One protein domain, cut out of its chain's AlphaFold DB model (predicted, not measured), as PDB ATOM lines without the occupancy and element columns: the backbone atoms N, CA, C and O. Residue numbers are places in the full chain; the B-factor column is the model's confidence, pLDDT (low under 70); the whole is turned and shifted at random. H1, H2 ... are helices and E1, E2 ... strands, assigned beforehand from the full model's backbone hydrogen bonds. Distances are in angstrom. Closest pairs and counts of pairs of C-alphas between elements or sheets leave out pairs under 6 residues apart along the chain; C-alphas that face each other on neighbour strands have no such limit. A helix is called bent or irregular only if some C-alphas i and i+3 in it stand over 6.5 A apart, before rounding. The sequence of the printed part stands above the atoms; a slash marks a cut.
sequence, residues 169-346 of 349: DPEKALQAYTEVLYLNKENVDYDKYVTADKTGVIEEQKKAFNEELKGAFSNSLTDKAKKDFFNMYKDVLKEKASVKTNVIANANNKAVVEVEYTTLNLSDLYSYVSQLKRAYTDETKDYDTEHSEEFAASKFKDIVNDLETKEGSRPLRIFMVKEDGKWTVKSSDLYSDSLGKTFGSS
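What this domain is: This is residues 169 to 346 of the 349 residues of the protein "DUF5105 domain-containing protein" of Priestia aryabhattai (UniProt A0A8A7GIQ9). This is a long rod in two halves: at one end a strongly twisted sheet of five strands, E1 to E5, curls round helix H1, and at the other is a group of helices, H3, H4, H5, H6 and H7, in which H3 packs on H4 and H5, H7 packs on H4 and H5, and H6 packs on H5, with H5 and H6 reaching farthest out. The short helix H8 packs on H1 and H3 between the two halves, and small H2 packs on H1. The printed part has 178 residues with eight named helices and five named strands, in the order H1 H2 H3 H4 E1 E2 H5 H6 H7 E3 E4 E5 H8. The class is mixed, helices and strands; the sheet is branched at E2, and its neighbour pairs are antiparallel. The whole is only just compact, close to loose, with a radius of gyration of the C-alphas of 18.5 A and spans of 66 by 30 by 30 A.

Where its parts are: Find C-alpha 169 at (141.949, 101.699, -42.409); from there H1 runs through residues 169 to 182, 19.4 A long. Next come H2, residues 190 to 193, H3, residues 198 to 216, 27.3 A long, and H4, residues 223 to 240, 25.5 A long. E1, residues 242 to 251, measures 27.2 A and bends by 52 degrees at residue 248. E2 begins at C-alpha 254, at (146.492, 101.311, -32.424), runs to residue 264 over 30.3 A and bends by 53 degrees at residue 260. Then look for H5, residues 266 to 284, 27.8 A long, which is irregular, but only just: C-alphas 267 and 270 are 6.9 A apart. H6, residues 289 to 298, H7, residues 300 to 306, and E3, residues 309 to 311, follow. E4, residues 316 to 323, is 21.8 A long; after it come E5, residues 326 to 329, and H8, residues 339 to 344, which ends at C-alpha 344, at (128.656, 83.497, -30.747).

How they stand to each other: Begin with E2, which has three neighbours. E1 lies on one side of it, and the two form a hairpin, with N 244 and O 260 2.9 A apart, within hydrogen-bond range. On the other side lie E4, beside residues 254 to 259, with N 257 and O 318 at 3.0 A, and E3, beside residues 261 to 264, with N 310 and O 263 at 2.8 A. E4 and E5 form a second hairpin, with N 323 and O 326 at 2.8 A. H1 is on this sheet; the C-alphas of Glu 171 and Val 247 in E1 are 5.4 A apart. H2 only grazes the sheet and touches H1, closest at the C-alphas of Ala 176 and Tyr 190, 4.9 A. H8 is on the sheet, over none of its strands. Walking outward, H3 is the hub and touches H1, H4, H5 and H8. Its closest C-alphas to H8 are Gln 205 and Gly 344, 4.4 A, at a steep tilt of 50 degrees, the same way. H3 and H4 are about perpendicular at 79 degrees, with the C-alphas of Lys 206 and Phe 230 at 6.8 A. H4 touches H7 at a shallow tilt of 19 degrees, the same way, with Met 232 and Lys 301 their closest C-alphas at 6.1 A. H5 touches H6 at a steep tilt of 61 degrees, opposite ways; the C-alphas of Lys 277 and Ser 292 are 4.8 A apart. H3 and H6 are apart. In H1, H3, H4, H6, H7 and H8 every O i to N i+4 pair is within hydrogen-bond range, in H5 13 of 15 are, and H2 is too short for such a pair.

The domain as a whole: Look for the two C-alphas farthest apart at Asn 252 and Lys 285, 66.5 A. The printed part has no cut, and no link is long. Mean pLDDT of the printed part is 92.0; residues 333 to 334 and residue 346 are under 70.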
ATOM      1  N   ASP A 169     141.618 103.114 -42.164       96.19
ATOM      2  CA  ASP A 169     141.949 101.699 -42.409       96.19
ATOM      3  C   ASP A 169     141.418 100.741 -41.308       96.19
ATOM      4  O   ASP A 169     140.992  99.641 -41.667       96.19
ATOM      5  N   PRO A 170     141.429 101.092 -39.998       97.25
ATOM      6  CA  PRO A 170     140.891 100.221 -38.948       97.25
ATOM      7  C   PRO A 170     139.404  99.892 -39.107       97.25
ATOM      8  O   PRO A 170     139.011  98.760 -38.852       97.25
ATOM      9  N   GLU A 171     138.582 100.845 -39.555       96.38
ATOM     10  CA  GLU A 171     137.141 100.639 -39.760       96.38
ATOM     11  C   GLU A 171     136.889  99.563 -40.811       96.38
ATOM     12  O   GLU A 171     136.152  98.609 -40.552       96.38
ATOM     13  N   LYS A 172     137.576  99.665 -41.957       97.50
ATOM     14  CA  LYS A 172     137.512  98.663 -43.032       97.50
ATOM     15  C   LYS A 172     137.987  97.301 -42.551       97.50
ATOM     16  O   LYS A 172     137.373  96.283 -42.856       97.50
ATOM     17  N   ALA A 173     139.073  97.285 -41.779       98.25
ATOM     18  CA  ALA A 173     139.604  96.053 -41.223       98.25
ATOM     19  C   ALA A 173     138.612  95.390 -40.259       98.25
ATOM     20  O   ALA A 173     138.400  94.184 -40.353       98.25
ATOM     21  N   LEU A 174     137.984  96.150 -39.357       98.06
ATOM     22  CA  LEU A 174     137.030  95.592 -38.403       98.06
ATOM     23  C   LEU A 174     135.730  95.144 -39.072       98.06
ATOM     24  O   LEU A 174     135.207  94.089 -38.707       98.06
ATOM     25  N   GLN A 175     135.241  95.901 -40.060       98.06
ATOM     26  CA  GLN A 175     134.091  95.504 -40.875       98.06
ATOM     27  C   GLN A 175     134.372  94.144 -41.519       98.06
ATOM     28  O   GLN A 175     133.639  93.186 -41.285       98.06
ATOM     29  N   ALA A 176     135.492  94.029 -42.242       98.19
ATOM     30  CA  ALA A 176     135.871  92.801 -42.927       98.19
ATOM     31  C   ALA A 176     136.123  91.638 -41.955       98.19
ATOM     32  O   ALA A 176     135.662  90.523 -42.196       98.19
ATOM     33  N   TYR A 177     136.820  91.888 -40.841       97.44
ATOM     34  CA  TYR A 177     137.055  90.898 -39.787       97.44
ATOM     35  C   TYR A 177     135.728  90.337 -39.263       97.44
ATOM     36  O   TYR A 177     135.565  89.120 -39.161       97.44
ATOM     37  N   THR A 178     134.764  91.214 -38.984       96.81
ATOM     38  CA  THR A 178     133.471  90.831 -38.411       96.81
ATOM     39  C   THR A 178     132.596  90.113 -39.436       96.81
ATOM     40  O   THR A 178     132.080  89.030 -39.165       96.81
ATOM     41  N   GLU A 179     132.485  90.648 -40.647       97.06
ATOM     42  CA  GLU A 179     131.699  90.050 -41.725       97.06
ATOM     43  C   GLU A 179     132.187  88.646 -42.098       97.06
ATOM     44  O   GLU A 179     131.389  87.707 -42.129       97.06
ATOM     45  N   VAL A 180     133.496  88.468 -42.294       96.62
ATOM     46  CA  VAL A 180     134.065  87.177 -42.706       96.62
ATOM     47  C   VAL A 180     134.037  86.163 -41.569       96.62
ATOM     48  O   VAL A 180     133.622  85.020 -41.770       96.62
ATOM     49  N   LEU A 181     134.479  86.544 -40.366       95.12
ATOM     50  CA  LEU A 181     134.658  85.581 -39.276       95.12
ATOM     51  C   LEU A 181     133.373  85.330 -38.483       95.12
ATOM     52  O   LEU A 181     133.142  84.198 -38.044       95.12
ATOM     53  N   TYR A 182     132.509  86.335 -38.328       94.00
ATOM     54  CA  TYR A 182     131.303  86.256 -37.495       94.00
ATOM     55  C   TYR A 182     130.001  86.196 -38.286       94.00
ATOM     56  O   TYR A 182     129.079  85.527 -37.829       94.00
ATOM     57  N   LEU A 183     129.931  86.766 -39.487       94.81
ATOM     58  CA  LEU A 183     128.692  86.754 -40.278       94.81
ATOM     59  C   LEU A 183     128.740  85.828 -41.497       94.81
ATOM     60  O   LEU A 183     127.745  85.712 -42.197       94.81
ATOM     61  N   ASN A 184     129.871  85.161 -41.761       94.38
ATOM     62  CA  ASN A 184     130.048  84.306 -42.943       94.38
ATOM     63  C   ASN A 184     129.754  85.047 -44.274       94.38
ATOM     64  O   ASN A 184     129.253  84.466 -45.242       94.38
ATOM     65  N   LYS A 185     130.041  86.354 -44.305       95.81
ATOM     66  CA  LYS A 185     129.919  87.229 -45.476       95.81
ATOM     67  C   LYS A 185     131.275  87.372 -46.155       95.81
ATOM     68  O   LYS A 185     132.306  87.447 -45.494       95.81
ATOM     69  N   GLU A 186     131.280  87.407 -47.481       96.12
ATOM     70  CA  GLU A 186     132.493  87.714 -48.234       96.12
ATOM     71  C   GLU A 186     132.822  89.200 -48.100       96.12
ATOM     72  O   GLU A 186     131.931  90.043 -48.187       96.12
ATOM     73  N   ASN A 187     134.102  89.525 -47.916       97.56
ATOM     74  CA  ASN A 187     134.568  90.903 -47.904       97.56
ATOM     75  C   ASN A 187     135.973  90.992 -48.522       97.56
ATOM     76  O   ASN A 187     136.926  90.376 -48.040       97.56
ATOM     77  N   VAL A 188     136.095  91.783 -49.592       96.94
ATOM     78  CA  VAL A 188     137.329  91.953 -50.382       96.94
ATOM     79  C   VAL A 188     138.470  92.624 -49.612       96.94
ATOM     80  O   VAL A 188     139.637  92.477 -49.973       96.94
ATOM     81  N   ASP A 189     138.149  93.347 -48.542       97.50
ATOM     82  CA  ASP A 189     139.113  94.052 -47.705       97.50
ATOM     83  C   ASP A 189     139.756  93.136 -46.649       97.50
ATOM     84  O   ASP A 189     140.782  93.507 -46.073       97.50
ATOM     85  N   TYR A 190     139.237  91.919 -46.434       97.50
ATOM     86  CA  TYR A 190     139.743  91.001 -45.407       97.50
ATOM     87  C   TYR A 190     141.225  90.666 -45.612       97.50
ATOM     88  O   TYR A 190     142.062  90.990 -44.771       97.50
ATOM     89  N   ASP A 191     141.598  90.117 -46.768       96.12
ATOM     90  CA  ASP A 191     142.992  89.730 -47.027       96.12
ATOM     91  C   ASP A 191     143.938  90.931 -47.119       96.12
ATOM     92  O   ASP A 191     145.151  90.793 -46.927       96.12
ATOM     93  N   LYS A 192     143.400  92.120 -47.392       96.56
ATOM     94  CA  LYS A 192     144.173  93.356 -47.506       96.56
ATOM     95  C   LYS A 192     144.478  93.967 -46.143       96.56
ATOM     96  O   LYS A 192     145.604  94.410 -45.920       96.56
ATOM     97  N   TYR A 193     143.495  93.995 -45.250       97.38
ATOM     98  CA  TYR A 193     143.564  94.770 -44.016       97.38
ATOM     99  C   TYR A 193     143.611  93.931 -42.746       97.38
ATOM    100  O   TYR A 193     144.012  94.471 -41.719       97.38
ATOM    101  N   VAL A 194     143.252  92.648 -42.790       97.62
ATOM    102  CA  VAL A 194     143.029  91.831 -41.591       97.62
ATOM    103  C   VAL A 194     144.097  90.754 -41.423       97.62
ATOM    104  O   VAL A 194     144.453  90.036 -42.360       97.62
ATOM    105  N   THR A 195     144.591  90.618 -40.193       96.44
ATOM    106  CA  THR A 195     145.329  89.439 -39.731       96.44
ATOM    107  C   THR A 195     144.631  88.849 -38.509       96.44
ATOM    108  O   THR A 195     144.234  89.575 -37.596       96.44
ATOM    109  N   ALA A 196     144.406  87.537 -38.507       94.19
ATOM    110  CA  ALA A 196     143.640  86.859 -37.467       94.19
ATOM    111  C   ALA A 196     143.937  85.358 -37.436       94.19
ATOM    112  O   ALA A 196     144.102  84.734 -38.486       94.19
ATOM    113  N   ASP A 197     143.891  84.761 -36.243       93.06
ATOM    114  CA  ASP A 197     143.747  83.312 -36.100       93.06
ATOM    115  C   ASP A 197     142.290  82.916 -36.380       93.06
ATOM    116  O   ASP A 197     141.448  82.838 -35.484       93.06
ATOM    117  N   LYS A 198     141.981  82.693 -37.663       92.12
ATOM    118  CA  LYS A 198     140.636  82.312 -38.115       92.12
ATOM    119  C   LYS A 198     140.120  81.063 -37.398       92.12
ATOM    120  O   LYS A 198     138.935  80.998 -37.078       92.12
ATOM    121  N   THR A 199     140.987  80.082 -37.159       92.94
ATOM    122  CA  THR A 199     140.597  78.829 -36.507       92.94
ATOM    123  C   THR A 199     140.232  79.088 -35.054       92.94
ATOM    124  O   THR A 199     139.129  78.728 -34.648       92.94
ATOM    125  N   GLY A 200     141.095  79.779 -34.304       91.88
ATOM    126  CA  GLY A 200     140.824  80.146 -32.912       91.88
ATOM    127  C   GLY A 200     139.513  80.922 -32.758       91.88
ATOM    128  O   GLY A 200     138.667  80.552 -31.945       91.88
ATOM    129  N   VAL A 201     139.282  81.918 -33.618       91.69
ATOM    130  CA  VAL A 201     138.054  82.735 -33.601       91.69
ATOM    131  C   VAL A 201     136.789  81.908 -33.867       91.69
ATOM    132  O   VAL A 201     135.750  82.144 -33.249       91.69
ATOM    133  N   ILE A 202     136.837  80.945 -34.791       91.00
ATOM    134  CA  ILE A 202     135.685  80.078 -35.090       91.00
ATOM    135  C   ILE A 202     135.431  79.090 -33.944       91.00
ATOM    136  O   ILE A 202     134.275  78.839 -33.604       91.00
ATOM    137  N   GLU A 203     136.478  78.538 -33.333       91.50
ATOM    138  CA  GLU A 203     136.330  77.612 -32.205       91.50
ATOM    139  C   GLU A 203     135.754  78.301 -30.960       91.50
ATOM    140  O   GLU A 203     134.886  77.735 -30.293       91.50
ATOM    141  N   GLU A 204     136.136  79.551 -30.683       90.06
ATOM    142  CA  GLU A 204     135.515  80.343 -29.612       90.06
ATOM    143  C   GLU A 204     134.020  80.585 -29.855       90.06
ATOM    144  O   GLU A 204     133.216  80.442 -28.932       90.06
ATOM    145  N   GLN A 205     133.627  80.886 -31.099       90.62
ATOM    146  CA  GLN A 205     132.214  81.035 -31.465       90.62
ATOM    147  C   GLN A 205     131.437  79.734 -31.266       90.62
ATOM    148  O   GLN A 205     130.368  79.753 -30.662       90.62
ATOM    149  N   LYS A 206     131.977  78.600 -31.729       91.19
ATOM    150  CA  LYS A 206     131.349  77.286 -31.523       91.19
ATOM    151  C   LYS A 206     131.188  76.972 -30.046       91.19
ATOM    152  O   LYS A 206     130.155  76.442 -29.651       91.19
ATOM    153  N   LYS A 207     132.191  77.293 -29.223       90.00
ATOM    154  CA  LYS A 207     132.115  77.101 -27.773       90.00
ATOM    155  C   LYS A 207     130.973  77.921 -27.173       90.00
ATOM    156  O   LYS A 207     130.167  77.350 -26.452       90.00
ATOM    157  N   ALA A 208     130.892  79.212 -27.493       88.50
ATOM    158  CA  ALA A 208     129.827  80.091 -27.010       88.50
ATOM    159  C   ALA A 208     128.434  79.596 -27.447       88.50
ATOM    160  O   ALA A 208     127.549  79.439 -26.613       88.50
ATOM    161  N   PHE A 209     128.282  79.239 -28.721       91.38
ATOM    162  CA  PHE A 209     127.033  78.713 -29.274       91.38
ATOM    163  C   PHE A 209     126.621  77.379 -28.638       91.38
ATOM    164  O   PHE A 209     125.451  77.154 -28.339       91.38
ATOM    165  N   ASN A 210     127.582  76.488 -28.381       90.31
ATOM    166  CA  ASN A 210     127.311  75.210 -27.729       90.31
ATOM    167  C   ASN A 210     126.825  75.375 -26.282       90.31
ATOM    168  O   ASN A 210     126.089  74.510 -25.813       90.31
ATOM    169  N   GLU A 211     127.221  76.436 -25.572       88.12
ATOM    170  CA  GLU A 211     126.651  76.730 -24.251       88.12
ATOM    171  C   GLU A 211     125.174  77.143 -24.359       88.12
ATOM    172  O   GLU A 211     124.361  76.648 -23.582       88.12
ATOM    173  N   GLU A 212     124.795  77.932 -25.371       88.31
ATOM    174  CA  GLU A 212     123.381  78.260 -25.635       88.31
ATOM    175  C   GLU A 212     122.562  77.005 -25.988       88.31
ATOM    176  O   GLU A 212     121.457  76.803 -25.478       88.31
ATOM    177  N   LEU A 213     123.125  76.092 -26.789       91.12
ATOM    178  CA  LEU A 213     122.468  74.820 -27.119       91.12
ATOM    179  C   LEU A 213     122.198  73.950 -25.884       91.12
ATOM    180  O   LEU A 213     121.143  73.322 -25.819       91.12
ATOM    181  N   LYS A 214     123.114  73.917 -24.903       88.94
ATOM    182  CA  LYS A 214     122.902  73.187 -23.636       88.94
ATOM    183  C   LYS A 214     121.750  73.765 -22.818       88.94
ATOM    184  O   LYS A 214     121.135  73.037 -22.048       88.94
ATOM    185  N   GLY A 215     121.483  75.065 -22.952       85.81
ATOM    186  CA  GLY A 215     120.318  75.695 -22.340       85.81
ATOM    187  C   GLY A 215     119.012  75.257 -23.002       85.81
ATOM    188  O   GLY A 215     118.009  75.097 -22.312       85.81
ATOM    189  N   ALA A 216     119.023  75.037 -24.319       89.50
ATOM    190  CA  ALA A 216     117.831  74.736 -25.111       89.50
ATOM    191  C   ALA A 216     117.457  73.242 -25.171       89.50
ATOM    192  O   ALA A 216     116.271  72.909 -25.146       89.50
ATOM    193  N   PHE A 217     118.442  72.344 -25.241       89.81
ATOM    194  CA  PHE A 217     118.247  70.893 -25.362       89.81
ATOM    195  C   PHE A 217     118.679  70.179 -24.075       89.81
ATOM    196  O   PHE A 217     119.752  70.465 -23.549       89.81
ATOM    197  N   SER A 218     117.860  69.246 -23.565       78.12
ATOM    198  CA  SER A 218     118.171  68.522 -22.320       78.12
ATOM    199  C   SER A 218     119.033  67.275 -22.534       78.12
ATOM    200  O   SER A 218     119.800  66.939 -21.628       78.12
ATOM    201  N   ASN A 219     118.994  66.627 -23.706       76.19
ATOM    202  CA  ASN A 219     119.955  65.582 -24.055       76.19
ATOM    203  C   ASN A 219     121.186  66.171 -24.750       76.19
ATOM    204  O   ASN A 219     121.142  67.187 -25.450       76.19
ATOM    205  N   SER A 220     122.325  65.497 -24.579       76.31
ATOM    206  CA  SER A 220     123.550  65.900 -25.263       76.31
ATOM    207  C   SER A 220     123.427  65.631 -26.760       76.31
ATOM    208  O   SER A 220     123.549  64.493 -27.207       76.31
ATOM    209  N   LEU A 221     123.297  66.700 -27.546       87.44
ATOM    210  CA  LEU A 221     123.440  66.646 -28.999       87.44
ATOM    211  C   LEU A 221     124.782  66.006 -29.396       87.44
ATOM    212  O   LEU A 221     125.823  66.252 -28.771       87.44
ATOM    213  N   THR A 222     124.768  65.226 -30.478       90.81
ATOM    214  CA  THR A 222     125.999  64.701 -31.088       90.81
ATOM    215  C   THR A 222     126.865  65.842 -31.628       90.81
ATOM    216  O   THR A 222     126.363  66.906 -31.993       90.81
ATOM    217  N   ASP A 223     128.177  65.629 -31.745       91.06
ATOM    218  CA  ASP A 223     129.078  66.661 -32.280       91.06
ATOM    219  C   ASP A 223     128.768  67.014 -33.738       91.06
ATOM    220  O   ASP A 223     128.914  68.168 -34.150       91.06
ATOM    221  N   LYS A 224     128.267  66.040 -34.511       93.00
ATOM    222  CA  LYS A 224     127.755  66.285 -35.860       93.00
ATOM    223  C   LYS A 224     126.559  67.240 -35.823       93.00
ATOM    224  O   LYS A 224     126.569  68.221 -36.559       93.00
ATOM    225  N   ALA A 225     125.580  67.000 -34.948       92.94
ATOM    226  CA  ALA A 225     124.411  67.868 -34.814       92.94
ATOM    227  C   ALA A 225     124.799  69.291 -34.384       92.94
ATOM    228  O   ALA A 225     124.374  70.250 -35.018       92.94
ATOM    229  N   LYS A 226     125.684  69.444 -33.387       93.88
ATOM    230  CA  LYS A 226     126.192  70.761 -32.953       93.88
ATOM    231  C   LYS A 226     126.853  71.530 -34.096       93.88
ATOM    232  O   LYS A 226     126.605  72.720 -34.274       93.88
ATOM    233  N   LYS A 227     127.682  70.849 -34.896       94.62
ATOM    234  CA  LYS A 227     128.329  71.442 -36.073       94.62
ATOM    235  C   LYS A 227     127.307  71.861 -37.130       94.62
ATOM    236  O   LYS A 227     127.417  72.963 -37.663       94.62
ATOM    237  N   ASP A 228     126.343  70.996 -37.432       95.94
ATOM    238  CA  ASP A 228     125.301  71.273 -38.422       95.94
ATOM    239  C   ASP A 228     124.440  72.471 -37.971       95.94
ATOM    240  O   ASP A 228     124.211  73.389 -38.757       95.94
ATOM    241  N   PHE A 229     124.070  72.534 -36.688       96.25
ATOM    242  CA  PHE A 229     123.318  73.646 -36.095       96.25
ATOM    243  C   PHE A 229     124.097  74.956 -36.120       96.25
ATOM    244  O   PHE A 229     123.541  75.991 -36.481       96.25
ATOM    245  N   PHE A 230     125.393  74.921 -35.801       94.88
ATOM    246  CA  PHE A 230     126.237  76.109 -35.889       94.88
ATOM    247  C   PHE A 230     126.287  76.648 -37.320       94.88
ATOM    248  O   PHE A 230     126.148  77.849 -37.523       94.88
ATOM    249  N   ASN A 231     126.425  75.779 -38.323       95.31
ATOM    250  CA  ASN A 231     126.421  76.210 -39.721       95.31
ATOM    251  C   ASN A 231     125.073  76.822 -40.126       95.31
ATOM    252  O   ASN A 231     125.064  77.897 -40.715       95.31
ATOM    253  N   MET A 232     123.949  76.202 -39.743       95.81
ATOM    254  CA  MET A 232     122.614  76.770 -39.983       95.81
ATOM    255  C   MET A 232     122.476  78.152 -39.339       95.81
ATOM    256  O   MET A 232     122.019  79.089 -39.983       95.81
ATOM    257  N   TYR A 233     122.933  78.305 -38.097       94.69
ATOM    258  CA  TYR A 233     122.943  79.592 -37.408       94.69
ATOM    259  C   TYR A 233     123.785  80.646 -38.134       94.69
ATOM    260  O   TYR A 233     123.342  81.781 -38.307       94.69
ATOM    261  N   LYS A 234     124.969  80.274 -38.627       94.12
ATOM    262  CA  LYS A 234     125.831  81.164 -39.417       94.12
ATOM    263  C   LYS A 234     125.196  81.566 -40.745       94.12
ATOM    264  O   LYS A 234     125.376  82.711 -41.153       94.12
ATOM    265  N   ASP A 235     124.463  80.665 -41.390       95.06
ATOM    266  CA  ASP A 235     123.730  80.971 -42.619       95.06
ATOM    267  C   ASP A 235     122.624  82.005 -42.355       95.06
ATOM    268  O   ASP A 235     122.521  82.984 -43.088       95.06
ATOM    269  N   VAL A 236     121.875  81.875 -41.254       94.81
ATOM    270  CA  VAL A 236     120.858  82.878 -40.889       94.81
ATOM    271  C   VAL A 236     121.493  84.205 -40.462       94.81
ATOM    272  O   VAL A 236     121.015  85.269 -40.858       94.81
ATOM    273  N   LEU A 237     122.604  84.189 -39.712       93.56
ATOM    274  CA  LEU A 237     123.353  85.413 -39.392       93.56
ATOM    275  C   LEU A 237     123.820  86.139 -40.657       93.56
ATOM    276  O   LEU A 237     123.742  87.365 -40.720       93.56
ATOM    277  N   LYS A 238     124.284  85.406 -41.674       96.00
ATOM    278  CA  LYS A 238     124.690  85.989 -42.957       96.00
ATOM    279  C   LYS A 238     123.560  86.797 -43.594       96.00
ATOM    280  O   LYS A 238     123.825  87.839 -44.189       96.00
ATOM    281  N   GLU A 239     122.324  86.335 -43.471       95.56
ATOM    282  CA  GLU A 239     121.155  86.987 -44.064       95.56
ATOM    283  C   GLU A 239     120.611  88.125 -43.195       95.56
ATOM    284  O   GLU A 239     120.304  89.200 -43.710       95.56
ATOM    285  N   LYS A 240     120.513  87.908 -41.879       95.06
ATOM    286  CA  LYS A 240     119.764  88.785 -40.970       95.06
ATOM    287  C   LYS A 240     120.618  89.731 -40.128       95.06
ATOM    288  O   LYS A 240     120.126  90.778 -39.719       95.06
ATOM    289  N   ALA A 241     121.868  89.378 -39.834       95.06
ATOM    290  CA  ALA A 241     122.734  90.215 -39.011       95.06
ATOM    291  C   ALA A 241     123.437  91.289 -39.845       95.06
ATOM    292  O   ALA A 241     123.795  91.094 -41.016       95.06
ATOM    293  N   SER A 242     123.687  92.431 -39.219       95.44
ATOM    294  CA  SER A 242     124.362  93.572 -39.826       95.44
ATOM    295  C   SER A 242     125.352  94.179 -38.847       95.44
ATOM    296  O   SER A 242     125.175  94.114 -37.629       95.44
ATOM    297  N   VAL A 243     126.418  94.752 -39.401       96.50
ATOM    298  CA  VAL A 243     127.394  95.534 -38.653       96.50
ATOM    299  C   VAL A 243     127.763  96.768 -39.447       96.50
ATOM    300  O   VAL A 243     127.840  96.721 -40.677       96.50
ATOM    301  N   LYS A 244     127.988  97.859 -38.727       97.00
ATOM    302  CA  LYS A 244     128.528  99.098 -39.260       97.00
ATOM    303  C   LYS A 244     129.604  99.588 -38.308       97.00
ATOM    304  O   LYS A 244     129.379  99.680 -37.101       97.00
ATOM    305  N   THR A 245     130.773  99.864 -38.859       96.44
ATOM    306  CA  THR A 245     131.941 100.279 -38.093       96.44
ATOM    307  C   THR A 245     132.219 101.770 -38.253       96.44
ATOM    308  O   THR A 245     131.863 102.371 -39.264       96.44
ATOM    309  N   ASN A 246     132.849 102.371 -37.244       94.81
ATOM    310  CA  ASN A 246     133.314 103.758 -37.281       94.81
ATOM    311  C   ASN A 246     134.600 103.897 -36.455       94.81
ATOM    312  O   ASN A 246     134.617 103.510 -35.282       94.81
ATOM    313  N   VAL A 247     135.687 104.424 -37.028       94.12
ATOM    314  CA  VAL A 247     136.896 104.693 -36.228       94.12
ATOM    315  C   VAL A 247     136.642 105.898 -35.327       94.12
ATOM    316  O   VAL A 247     136.357 106.986 -35.817       94.12
ATOM    317  N   ILE A 248     136.818 105.725 -34.017       91.44
ATOM    318  CA  ILE A 248     136.740 106.830 -33.047       91.44
ATOM    319  C   ILE A 248     138.122 107.278 -32.568       91.44
ATOM    320  O   ILE A 248     138.301 108.418 -32.154       91.44
ATOM    321  N   ALA A 249     139.140 106.419 -32.686       92.75
ATOM    322  CA  ALA A 249     140.527 106.811 -32.464       92.75
ATOM    323  C   ALA A 249     141.516 105.959 -33.269       92.75
ATOM    324  O   ALA A 249     141.301 104.766 -33.472       92.75
ATOM    325  N   ASN A 250     142.629 106.559 -33.695       94.38
ATOM    326  CA  ASN A 250     143.717 105.894 -34.411       94.38
ATOM    327  C   ASN A 250     145.033 106.658 -34.222       94.38
ATOM    328  O   ASN A 250     145.214 107.755 -34.752       94.38
ATOM    329  N   ALA A 251     145.969 106.065 -33.486       93.56
ATOM    330  CA  ALA A 251     147.312 106.596 -33.305       93.56
ATOM    331  C   ALA A 251     148.311 105.476 -32.995       93.56
ATOM    332  O   ALA A 251     147.960 104.455 -32.412       93.56
ATOM    333  N   ASN A 252     149.581 105.671 -33.365       92.19
ATOM    334  CA  ASN A 252     150.680 104.744 -33.061       92.19
ATOM    335  C   ASN A 252     150.367 103.267 -33.376       92.19
ATOM    336  O   ASN A 252     150.658 102.393 -32.561       92.19
ATOM    337  N   ASN A 253     149.780 102.978 -34.549       94.56
ATOM    338  CA  ASN A 253     149.379 101.619 -34.951       94.56
ATOM    339  C   ASN A 253     148.327 100.962 -34.038       94.56
ATOM    340  O   ASN A 253     148.213  99.737 -34.000       94.56
ATOM    341  N   LYS A 254     147.561 101.762 -33.304       95.50
ATOM    342  CA  LYS A 254     146.492 101.311 -32.424       95.50
ATOM    343  C   LYS A 254     145.240 102.106 -32.728       95.50
ATOM    344  O   LYS A 254     145.324 103.294 -33.036       95.50
ATOM    345  N   ALA A 255     144.094 101.455 -32.655       95.69
ATOM    346  CA  ALA A 255     142.828 102.085 -32.965       95.69
ATOM    347  C   ALA A 255     141.721 101.593 -32.041       95.69
ATOM    348  O   ALA A 255     141.796 100.497 -31.482       95.69
ATOM    349  N   VAL A 256     140.693 102.420 -31.916       94.31
ATOM    350  CA  VAL A 256     139.425 102.068 -31.291       94.31
ATOM    351  C   VAL A 256     138.352 102.310 -32.335       94.31
ATOM    352  O   VAL A 256     138.274 103.394 -32.921       94.31
ATOM    353  N   VAL A 257     137.566 101.276 -32.592       95.62
ATOM    354  CA  VAL A 257     136.520 101.285 -33.609       95.62
ATOM    355  C   VAL A 257     135.211 100.892 -32.940       95.62
ATOM    356  O   VAL A 257     135.151  99.892 -32.218       95.62
ATOM    357  N   GLU A 258     134.182 101.697 -33.156       95.06
ATOM    358  CA  GLU A 258     132.825 101.392 -32.725       95.06
ATOM    359  C   GLU A 258     132.142 100.456 -33.720       95.06
ATOM    360  O   GLU A 258     132.372 100.550 -34.925       95.06
ATOM    361  N   VAL A 259     131.317  99.544 -33.207       96.00
ATOM    362  CA  VAL A 259     130.510  98.610 -33.997       96.00
ATOM    363  C   VAL A 259     129.053  98.763 -33.590       96.00
ATOM    364  O   VAL A 259     128.650  98.301 -32.521       96.00
ATOM    365  N   GLU A 260     128.263  99.385 -34.453       95.81
ATOM    366  CA  GLU A 260     126.804  99.276 -34.433       95.81
ATOM    367  C   GLU A 260     126.440  97.904 -35.006       95.81
ATOM    368  O   GLU A 260     127.001  97.486 -36.026       95.81
ATOM    369  N   TYR A 261     125.547  97.167 -34.348       94.94
ATOM    370  CA  TYR A 261     125.242  95.796 -34.744       94.94
ATOM    371  C   TYR A 261     123.779  95.425 -34.541       94.94
ATOM    372  O   TYR A 261     123.125  95.850 -33.591       94.94
ATOM    373  N   THR A 262     123.308  94.544 -35.415       94.69
ATOM    374  CA  THR A 262     122.068  93.782 -35.264       94.69
ATOM    375  C   THR A 262     122.411  92.302 -35.353       94.69
ATOM    376  O   THR A 262     123.131  91.885 -36.261       94.69
ATOM    377  N   THR A 263     121.919  91.499 -34.412       93.38
ATOM    378  CA  THR A 263     122.166  90.048 -34.363       93.38
ATOM    379  C   THR A 263     120.899  89.289 -33.970       93.38
ATOM    380  O   THR A 263     119.921  89.894 -33.537       93.38
ATOM    381  N   LEU A 264     120.892  87.968 -34.139       91.38
ATOM    382  CA  LEU A 264     119.786  87.108 -33.703       91.38
ATOM    383  C   LEU A 264     119.697  87.075 -32.181       91.38
ATOM    384  O   LEU A 264     120.732  87.099 -31.525       91.38
ATOM    385  N   ASN A 265     118.497  86.959 -31.615       87.38
ATOM    386  CA  ASN A 265     118.309  86.796 -30.175       87.38
ATOM    387  C   ASN A 265     118.234  85.309 -29.771       87.38
ATOM    388  O   ASN A 265     117.162  84.709 -29.794       87.38
ATOM    389  N   LEU A 266     119.359  84.695 -29.380       87.00
ATOM    390  CA  LEU A 266     119.365  83.282 -28.959       87.00
ATOM    391  C   LEU A 266     118.708  83.036 -27.591       87.00
ATOM    392  O   LEU A 266     118.438  81.879 -27.279       87.00
ATOM    393  N   SER A 267     118.373  84.070 -26.804       82.75
ATOM    394  CA  SER A 267     117.684  83.868 -25.515       82.75
ATOM    395  C   SER A 267     116.350  83.136 -25.664       82.75
ATOM    396  O   SER A 267     115.910  82.441 -24.750       82.75
ATOM    397  N   ASP A 268     115.711  83.281 -26.825       87.19
ATOM    398  CA  ASP A 268     114.392  82.713 -27.092       87.19
ATOM    399  C   ASP A 268     114.480  81.269 -27.595       87.19
ATOM    400  O   ASP A 268     113.465  80.571 -27.649       87.19
ATOM    401  N   LEU A 269     115.689  80.778 -27.894       91.00
ATOM    402  CA  LEU A 269     115.917  79.439 -28.429       91.00
ATOM    403  C   LEU A 269     115.293  78.355 -27.543       91.00
ATOM    404  O   LEU A 269     114.607  77.465 -28.048       91.00
ATOM    405  N   TYR A 270     115.467  78.456 -26.221       90.94
ATOM    406  CA  TYR A 270     114.844  77.530 -25.270       90.94
ATOM    407  C   TYR A 270     113.316  77.517 -25.397       90.94
ATOM    408  O   TYR A 270     112.704  76.450 -25.375       90.94
ATOM    409  N   SER A 271     112.695  78.690 -25.549       92.44
ATOM    410  CA  SER A 271     111.240  78.812 -25.665       92.44
ATOM    411  C   SER A 271     110.723  78.102 -26.914       92.44
ATOM    412  O   SER A 271     109.800  77.293 -26.813       92.44
ATOM    413  N   TYR A 272     111.352  78.332 -28.070       93.88
ATOM    414  CA  TYR A 272     110.983  77.669 -29.325       93.88
ATOM    415  C   TYR A 272     111.151  76.147 -29.244       93.88
ATOM    416  O   TYR A 272     110.233  75.400 -29.587       93.88
ATOM    417  N   VAL A 273     112.291  75.675 -28.725       94.62
ATOM    418  CA  VAL A 273     112.543  74.236 -28.550       94.62
ATOM    419  C   VAL A 273     111.522  73.618 -27.589       94.62
ATOM    420  O   VAL A 273     110.943  72.573 -27.889       94.62
ATOM    421  N   SER A 274     111.231  74.274 -26.461       93.62
ATOM    422  CA  SER A 274     110.249  73.801 -25.478       93.62
ATOM    423  C   SER A 274     108.840  73.702 -26.066       93.62
ATOM    424  O   SER A 274     108.140  72.716 -25.827       93.62
ATOM    425  N   GLN A 275     108.426  74.689 -26.866       95.19
ATOM    426  CA  GLN A 275     107.121  74.691 -27.529       95.19
ATOM    427  C   GLN A 275     106.988  73.542 -28.534       95.19
ATOM    428  O   GLN A 275     105.976  72.844 -28.515       95.19
ATOM    429  N   LEU A 276     108.017  73.285 -29.346       95.38
ATOM    430  CA  LEU A 276     108.012  72.170 -30.299       95.38
ATOM    431  C   LEU A 276     107.973  70.806 -29.606       95.38
ATOM    432  O   LEU A 276     107.216  69.936 -30.031       95.38
ATOM    433  N   LYS A 277     108.729  70.631 -28.513       94.56
ATOM    434  CA  LYS A 277     108.687  69.400 -27.707       94.56
ATOM    435  C   LYS A 277     107.283  69.144 -27.147       94.56
ATOM    436  O   LYS A 277     106.792  68.022 -27.224       94.56
ATOM    437  N   ARG A 278     106.614  70.182 -26.627       94.81
ATOM    438  CA  ARG A 278     105.231  70.078 -26.121       94.81
ATOM    439  C   ARG A 278     104.239  69.752 -27.232       94.81
ATOM    440  O   ARG A 278     103.444  68.838 -27.063       94.81
ATOM    441  N   ALA A 279     104.324  70.456 -28.362       95.38
ATOM    442  CA  ALA A 279     103.451  70.224 -29.508       95.38
ATOM    443  C   ALA A 279     103.559  68.780 -30.021       95.38
ATOM    444  O   ALA A 279     102.535  68.148 -30.267       95.38
ATOM    445  N   TYR A 280     104.779  68.234 -30.094       96.12
ATOM    446  CA  TYR A 280     105.007  66.834 -30.446       96.12
ATOM    447  C   TYR A 280     104.266  65.886 -29.497       96.12
ATOM    448  O   TYR A 280     103.451  65.091 -29.952       96.12
ATOM    449  N   THR A 281     104.489  66.002 -28.185       94.50
ATOM    450  CA  THR A 281     103.829  65.144 -27.187       94.50
ATOM    451  C   THR A 281     102.305  65.298 -27.203       94.50
ATOM    452  O   THR A 281     101.579  64.313 -27.058       94.50
ATOM    453  N   ASP A 282     101.789  66.512 -27.410       95.75
ATOM    454  CA  ASP A 282     100.349  66.758 -27.485       95.75
ATOM    455  C   ASP A 282      99.709  66.113 -28.722       95.75
ATOM    456  O   ASP A 282      98.586  65.607 -28.624       95.75
ATOM    457  N   GLU A 283     100.405  66.096 -29.859       96.56
ATOM    458  CA  GLU A 283      99.920  65.520 -31.117       96.56
ATOM    459  C   GLU A 283     100.062  63.992 -31.156       96.56
ATOM    460  O   GLU A 283      99.106  63.288 -31.486       96.56
ATOM    461  N   THR A 284     101.228  63.464 -30.781       96.38
ATOM    462  CA  THR A 284     101.546  62.030 -30.899       96.38
ATOM    463  C   THR A 284     101.111  61.214 -29.686       96.38
ATOM    464  O   THR A 284     100.979  59.995 -29.786       96.38
ATOM    465  N   LYS A 285     100.882  61.876 -28.541       95.62
ATOM    466  CA  LYS A 285     100.734  61.250 -27.215       95.62
ATOM    467  C   LYS A 285     101.956  60.428 -26.793       95.62
ATOM    468  O   LYS A 285     101.844  59.577 -25.910       95.62
ATOM    469  N   ASP A 286     103.108  60.697 -27.403       93.94
ATOM    470  CA  ASP A 286     104.389  60.110 -27.038       93.94
ATOM    471  C   ASP A 286     105.093  60.978 -25.985       93.94
ATOM    472  O   ASP A 286     105.355  62.169 -26.186       93.94
ATOM    473  N   TYR A 287     105.363  60.363 -24.836       89.69
ATOM    474  CA  TYR A 287     106.006  60.994 -23.684       89.69
ATOM    475  C   TYR A 287     107.500  60.663 -23.596       89.69
ATOM    476  O   TYR A 287     108.153  61.062 -22.626       89.69
ATOM    477  N   ASP A 288     108.050  59.949 -24.583       92.06
ATOM    478  CA  ASP A 288     109.488  59.767 -24.694       92.06
ATOM    479  C   ASP A 288     110.168  61.117 -24.972       92.06
ATOM    480  O   ASP A 288     109.918  61.811 -25.965       92.06
ATOM    481  N   THR A 289     111.040  61.513 -24.046       88.88
ATOM    482  CA  THR A 289     111.746  62.789 -24.142       88.88
ATOM    483  C   THR A 289     112.726  62.789 -25.312       88.88
ATOM    484  O   THR A 289     112.875  63.832 -25.946       88.88
ATOM    485  N   GLU A 290     113.345  61.651 -25.639       91.19
ATOM    486  CA  GLU A 290     114.293  61.531 -26.748       91.19
ATOM    487  C   GLU A 290     113.604  61.821 -28.084       91.19
ATOM    488  O   GLU A 290     114.056  62.696 -28.820       91.19
ATOM    489  N   HIS A 291     112.435  61.226 -28.335       93.50
ATOM    490  CA  HIS A 291     111.675  61.468 -29.565       93.50
ATOM    491  C   HIS A 291     111.241  62.935 -29.722       93.50
ATOM    492  O   HIS A 291     111.371  63.517 -30.802       93.50
ATOM    493  N   SER A 292     110.769  63.572 -28.641       93.06
ATOM    494  CA  SER A 292     110.399  64.996 -28.679       93.06
ATOM    495  C   SER A 292     111.605  65.908 -28.959       93.06
ATOM    496  O   SER A 292     111.477  66.933 -29.635       93.06
ATOM    497  N   GLU A 293     112.794  65.538 -28.470       92.06
ATOM    498  CA  GLU A 293     114.031  66.273 -28.727       92.06
ATOM    499  C   GLU A 293     114.553  66.083 -30.137       92.06
ATOM    500  O   GLU A 293     114.945  67.066 -30.762       92.06
ATOM    501  N   GLU A 294     114.527  64.857 -30.655       93.00
ATOM    502  CA  GLU A 294     114.865  64.573 -32.047       93.00
ATOM    503  C   GLU A 294     113.948  65.340 -33.001       93.00
ATOM    504  O   GLU A 294     114.418  65.933 -33.977       93.00
ATOM    505  N   PHE A 295     112.651  65.419 -32.681       94.25
ATOM    506  CA  PHE A 295     111.705  66.235 -33.432       94.25
ATOM    507  C   PHE A 295     112.092  67.719 -33.409       94.25
ATOM    508  O   PHE A 295     112.246  68.320 -34.476       94.25
ATOM    509  N   ALA A 296     112.317  68.311 -32.233       94.88
ATOM    510  CA  ALA A 296     112.721  69.715 -32.133       94.88
ATOM    511  C   ALA A 296     114.070  69.985 -32.832       94.88
ATOM    512  O   ALA A 296     114.218  70.982 -33.539       94.88
ATOM    513  N   ALA A 297     115.030  69.067 -32.708       94.62
ATOM    514  CA  ALA A 297     116.320  69.115 -33.388       94.62
ATOM    515  C   ALA A 297     116.164  69.084 -34.918       94.62
ATOM    516  O   ALA A 297     116.830  69.843 -35.624       94.62
ATOM    517  N   SER A 298     115.240  68.272 -35.444       94.75
ATOM    518  CA  SER A 298     114.935  68.221 -36.883       94.75
ATOM    519  C   SER A 298     114.372  69.542 -37.430       94.75
ATOM    520  O   SER A 298     114.488  69.816 -38.625       94.75
ATOM    521  N   LYS A 299     113.806  70.379 -36.551       96.31
ATOM    522  CA  LYS A 299     113.232  71.696 -36.856       96.31
ATOM    523  C   LYS A 299     114.169  72.861 -36.555       96.31
ATOM    524  O   LYS A 299     113.774  74.009 -36.725       96.31
ATOM    525  N   PHE A 300     115.420  72.604 -36.165       95.38
ATOM    526  CA  PHE A 300     116.345  73.655 -35.732       95.38
ATOM    527  C   PHE A 300     116.531  74.781 -36.758       95.38
ATOM    528  O   PHE A 300     116.577  75.952 -36.388       95.38
ATOM    529  N   LYS A 301     116.590  74.451 -38.054       94.56
ATOM    530  CA  LYS A 301     116.694  75.462 -39.115       94.56
ATOM    531  C   LYS A 301     115.500  76.422 -39.114       94.56
ATOM    532  O   LYS A 301     115.702  77.625 -39.243       94.56
ATOM    533  N   ASP A 302     114.290  75.892 -38.959       95.50
ATOM    534  CA  ASP A 302     113.060  76.687 -38.913       95.50
ATOM    535  C   ASP A 302     113.066  77.573 -37.660       95.50
ATOM    536  O   ASP A 302     112.860  78.776 -37.763       95.50
ATOM    537  N   ILE A 303     113.454  77.014 -36.505       95.06
ATOM    538  CA  ILE A 303     113.592  77.768 -35.247       95.06
ATOM    539  C   ILE A 303     114.509  78.978 -35.427       95.06
ATOM    540  O   ILE A 303     114.125  80.097 -35.105       95.06
ATOM    541  N   VAL A 304     115.724  78.774 -35.944       94.31
ATOM    542  CA  VAL A 304     116.691  79.872 -36.088       94.31
ATOM    543  C   VAL A 304     116.246  80.887 -37.144       94.31
ATOM    544  O   VAL A 304     116.497  82.080 -36.984       94.31
ATOM    545  N   ASN A 305     115.547  80.443 -38.191       94.81
ATOM    546  CA  ASN A 305     114.923  81.335 -39.166       94.81
ATOM    547  C   ASN A 305     113.789  82.176 -38.576       94.81
ATOM    548  O   ASN A 305     113.570  83.281 -39.063       94.81
ATOM    549  N   ASP A 306     113.107  81.705 -37.541       94.44
ATOM    550  CA  ASP A 306     112.021  82.442 -36.889       94.44
ATOM    551  C   ASP A 306     112.512  83.333 -35.741       94.44
ATOM    552  O   ASP A 306     111.792  84.231 -35.307       94.44
ATOM    553  N   LEU A 307     113.759  83.155 -35.284       92.50
ATOM    554  CA  LEU A 307     114.354  84.050 -34.296       92.50
ATOM    555  C   LEU A 307     114.361  85.496 -34.803       92.50
ATOM    556  O   LEU A 307     114.796  85.806 -35.925       92.50
ATOM    557  N   GLU A 308     113.910  86.385 -33.924       92.19
ATOM    558  CA  GLU A 308     113.948  87.818 -34.152       92.19
ATOM    559  C   GLU A 308     115.383  88.342 -34.055       92.19
ATOM    560  O   GLU A 308     116.231  87.846 -33.303       92.19
ATOM    561  N   THR A 309     115.653  89.383 -34.835       92.94
ATOM    562  CA  THR A 309     116.877  90.163 -34.702       92.94
ATOM    563  C   THR A 309     116.692  91.271 -33.687       92.94
ATOM    564  O   THR A 309     115.637  91.902 -33.636       92.94
ATOM    565  N   LYS A 310     117.756  91.590 -32.961       92.44
ATOM    566  CA  LYS A 310     117.796  92.719 -32.046       92.44
ATOM    567  C   LYS A 310     119.036  93.563 -32.299       92.44
ATOM    568  O   LYS A 310     120.141  93.043 -32.479       92.44
ATOM    569  N   GLU A 311     118.823  94.869 -32.320       93.31
ATOM    570  CA  GLU A 311     119.891  95.858 -32.356       93.31
ATOM    571  C   GLU A 311     120.538  95.972 -30.969       93.31
ATOM    572  O   GLU A 311     119.856  95.901 -29.939       93.31
ATOM    573  N   GLY A 312     121.862  96.117 -30.931       90.62
ATOM    574  CA  GLY A 312     122.574  96.417 -29.691       90.62
ATOM    575  C   GLY A 312     122.108  97.742 -29.094       90.62
ATOM    576  O   GLY A 312     122.003  98.728 -29.813       90.62
ATOM    577  N   SER A 313     121.881  97.812 -27.776       87.75
ATOM    578  CA  SER A 313     121.454  99.079 -27.148       87.75
ATOM    579  C   SER A 313     122.534 100.167 -27.179       87.75
ATOM    580  O   SER A 313     122.249 101.346 -26.977       87.75
ATOM    581  N   ARG A 314     123.788  99.765 -27.413       89.69
ATOM    582  CA  ARG A 314     124.955 100.629 -27.581       89.69
ATOM    583  C   ARG A 314     125.977  99.972 -28.512       89.69
ATOM    584  O   ARG A 314     126.047  98.735 -28.534       89.69
ATOM    585  N   PRO A 315     126.798 100.762 -29.225       92.06
ATOM    586  CA  PRO A 315     127.870 100.214 -30.038       92.06
ATOM    587  C   PRO A 315     128.904  99.489 -29.171       92.06
ATOM    588  O   PRO A 315     129.149  99.857 -28.018       92.06
ATOM    589  N   LEU A 316     129.528  98.458 -29.738       93.00
ATOM    590  CA  LEU A 316     130.702  97.824 -29.138       93.00
ATOM    591  C   LEU A 316     131.930  98.685 -29.414       93.00
ATOM    592  O   LEU A 316     132.102  99.135 -30.542       93.00
ATOM    593  N   ARG A 317     132.822  98.850 -28.440       93.06
ATOM    594  CA  ARG A 317     134.117  99.515 -28.644       93.06
ATOM    595  C   ARG A 317     135.225  98.479 -28.715       93.06
ATOM    596  O   ARG A 317     135.575  97.860 -27.711       93.06
ATOM    597  N   ILE A 318     135.778  98.296 -29.910       95.00
ATOM    598  CA  ILE A 318     136.766  97.257 -30.194       95.00
ATOM    599  C   ILE A 318     138.144  97.882 -30.369       95.00
ATOM    600  O   ILE A 318     138.360  98.745 -31.222       95.00
ATOM    601  N   PHE A 319     139.094  97.408 -29.567       95.31
ATOM    602  CA  PHE A 319     140.489  97.804 -29.674       95.31
ATOM    603  C   PHE A 319     141.216  96.966 -30.730       95.31
ATOM    604  O   PHE A 319     141.120  95.735 -30.772       95.31
ATOM    605  N   MET A 320     141.968  97.652 -31.586       96.38
ATOM    606  CA  MET A 320     142.725  97.041 -32.668       96.38
ATOM    607  C   MET A 320     144.187  97.457 -32.630       96.38
ATOM    608  O   MET A 320     144.529  98.597 -32.312       96.38
ATOM    609  N   VAL A 321     145.054  96.532 -33.034       96.12
ATOM    610  CA  VAL A 321     146.494  96.759 -33.169       96.12
ATOM    611  C   VAL A 321     146.930  96.382 -34.573       96.12
ATOM    612  O   VAL A 321     146.447  95.403 -35.145       96.12
ATOM    613  N   LYS A 322     147.846  97.169 -35.135       95.81
ATOM    614  CA  LYS A 322     148.466  96.877 -36.419       95.81
ATOM    615  C   LYS A 322     149.717  96.021 -36.232       95.81
ATOM    616  O   LYS A 322     150.705  96.483 -35.664       95.81
ATOM    617  N   GLU A 323     149.683  94.813 -36.770       93.69
ATOM    618  CA  GLU A 323     150.768  93.831 -36.787       93.69
ATOM    619  C   GLU A 323     151.106  93.525 -38.254       93.69
ATOM    620  O   GLU A 323     150.217  93.277 -39.070       93.69
ATOM    621  N   ASP A 324     152.381  93.643 -38.633       90.50
ATOM    622  CA  ASP A 324     152.863  93.396 -40.005       90.50
ATOM    623  C   ASP A 324     152.073  94.124 -41.110       90.50
ATOM    624  O   ASP A 324     151.880  93.643 -42.226       90.50
ATOM    625  N   GLY A 325     151.615  95.340 -40.802       92.06
ATOM    626  CA  GLY A 325     150.889  96.195 -41.740       92.06
ATOM    627  C   GLY A 325     149.386  95.918 -41.845       92.06
ATOM    628  O   GLY A 325     148.703  96.697 -42.517       92.06
ATOM    629  N   LYS A 326     148.867  94.906 -41.145       97.00
ATOM    630  CA  LYS A 326     147.443  94.554 -41.065       97.00
ATOM    631  C   LYS A 326     146.912  94.739 -39.649       97.00
ATOM    632  O   LYS A 326     147.678  94.769 -38.699       97.00
ATOM    633  N   TRP A 327     145.608  94.889 -39.506       97.81
ATOM    634  CA  TRP A 327     144.947  95.086 -38.224       97.81
ATOM    635  C   TRP A 327     144.412  93.771 -37.672       97.81
ATOM    636  O   TRP A 327     143.943  92.905 -38.414       97.81
ATOM    637  N   THR A 328     144.462  93.648 -36.354       95.19
ATOM    638  CA  THR A 328     143.882  92.536 -35.610       95.19
ATOM    639  C   THR A 328     143.178  93.050 -34.366       95.19
ATOM    640  O   THR A 328     143.538  94.101 -33.827       95.19
ATOM    641  N   VAL A 329     142.171  92.309 -33.914       94.50
ATOM    642  CA  VAL A 329     141.446  92.602 -32.676       94.50
ATOM    643  C   VAL A 329     142.264  92.101 -31.489       94.50
ATOM    644  O   VAL A 329     142.776  90.980 -31.505       94.50
ATOM    645  N   LYS A 330     142.384  92.925 -30.449       89.69
ATOM    646  CA  LYS A 330     143.010  92.550 -29.174       89.69
ATOM    647  C   LYS A 330     142.111  92.981 -28.024       89.69
ATOM    648  O   LYS A 330     141.452  94.014 -28.100       89.69
ATOM    649  N   SER A 331     142.148  92.231 -26.931       76.69
ATOM    650  CA  SER A 331     141.536  92.666 -25.677       76.69
ATOM    651  C   SER A 331     142.333  93.816 -25.058       76.69
ATOM    652  O   SER A 331     143.563  93.838 -25.122       76.69
ATOM    653  N   SER A 332     141.630  94.750 -24.424       76.25
ATOM    654  CA  SER A 332     142.203  95.826 -23.614       76.25
ATOM    655  C   SER A 332     141.366  95.996 -22.347       76.25
ATOM    656  O   SER A 332     140.166  95.722 -22.359       76.25
ATOM    657  N   ASP A 333     141.980  96.471 -21.264       69.94
ATOM    658  CA  ASP A 333     141.288  96.704 -19.992       69.94
ATOM    659  C   ASP A 333     140.146  97.728 -20.139       69.94
ATOM    660  O   ASP A 333     139.076  97.546 -19.558       69.94
ATOM    661  N   LEU A 334     140.341  98.770 -20.958       69.25
ATOM    662  CA  LEU A 334     139.311  99.784 -21.229       69.25
ATOM    663  C   LEU A 334     138.295  99.350 -22.293       69.25
ATOM    664  O   LEU A 334     137.155  99.812 -22.280       69.25
ATOM    665  N   TYR A 335     138.689  98.452 -23.197       75.88
ATOM    666  CA  TYR A 335     137.876  97.999 -24.327       75.88
ATOM    667  C   TYR A 335     137.713  96.480 -24.264       75.88
ATOM    668  O   TYR A 335     138.427  95.719 -24.918       75.88
ATOM    669  N   SER A 336     136.779  96.056 -23.413       71.62
ATOM    670  CA  SER A 336     136.509  94.648 -23.088       71.62
ATOM    671  C   SER A 336     135.303  94.060 -23.826       71.62
ATOM    672  O   SER A 336     134.887  92.932 -23.541       71.62
ATOM    673  N   ASP A 337     134.716  94.814 -24.760       78.69
ATOM    674  CA  ASP A 337     133.635  94.314 -25.603       78.69
ATOM    675  C   ASP A 337     134.113  93.140 -26.464       78.69
ATOM    676  O   ASP A 337     135.252  93.090 -26.925       78.69
ATOM    677  N   SER A 338     133.231  92.159 -26.661       82.25
ATOM    678  CA  SER A 338     133.581  90.890 -27.297       82.25
ATOM    679  C   SER A 338     132.616  90.565 -28.425       82.25
ATOM    680  O   SER A 338     131.478  90.162 -28.180       82.25
ATOM    681  N   LEU A 339     133.122  90.633 -29.658       86.06
ATOM    682  CA  LEU A 339     132.438  90.115 -30.848       86.06
ATOM    683  C   LEU A 339     132.085  88.627 -30.686       86.06
ATOM    684  O   LEU A 339     131.013  88.191 -31.097       86.06
ATOM    685  N   GLY A 340     132.961  87.868 -30.014       83.06
ATOM    686  CA  GLY A 340     132.753  86.469 -29.633       83.06
ATOM    687  C   GLY A 340     131.459  86.234 -28.866       83.06
ATOM    688  O   GLY A 340     130.665  85.386 -29.257       83.06
ATOM    689  N   LYS A 341     131.214  87.010 -27.807       81.44
ATOM    690  CA  LYS A 341     129.971  86.902 -27.028       81.44
ATOM    691  C   LYS A 341     128.764  87.399 -27.823       81.44
ATOM    692  O   LYS A 341     127.719  86.758 -27.827       81.44
ATOM    693  N   THR A 342     128.905  88.514 -28.533       85.06
ATOM    694  CA  THR A 342     127.782  89.119 -29.260       85.06
ATOM    695  C   THR A 342     127.277  88.253 -30.409       85.06
ATOM    696  O   THR A 342     126.075  88.076 -30.541       85.06
ATOM    697  N   PHE A 343     128.158  87.677 -31.225       85.06
ATOM    698  CA  PHE A 343     127.737  86.872 -32.378       85.06
ATOM    699  C   PHE A 343     127.798  85.363 -32.119       85.06
ATOM    700  O   PHE A 343     127.139  84.603 -32.823       85.06
ATOM    701  N   GLY A 344     128.561  84.912 -31.120       73.38
ATOM    702  CA  GLY A 344     128.656  83.497 -30.747       73.38
ATOM    703  C   GLY A 344     127.568  83.034 -29.777       73.38
ATOM    704  O   GLY A 344     127.152  81.887 -29.870       73.38
ATOM    705  N   SER A 345     127.092  83.903 -28.880       70.50
ATOM    706  CA  SER A 345     126.015  83.584 -27.926       70.50
ATOM    707  C   SER A 345     124.881  84.609 -27.937       70.50
ATOM    708  O   SER A 345     124.093  84.659 -26.999       70.50
ATOM    709  N   SER A 346     124.822  85.480 -28.952       69.50
ATOM    710  CA  SER A 346     123.803  86.533 -29.049       69.50
ATOM    711  C   SER A 346     123.694  87.407 -27.805       69.50
ATOM    712  O   SER A 346     122.616  87.881 -27.447       69.50
TER     713      SER A 346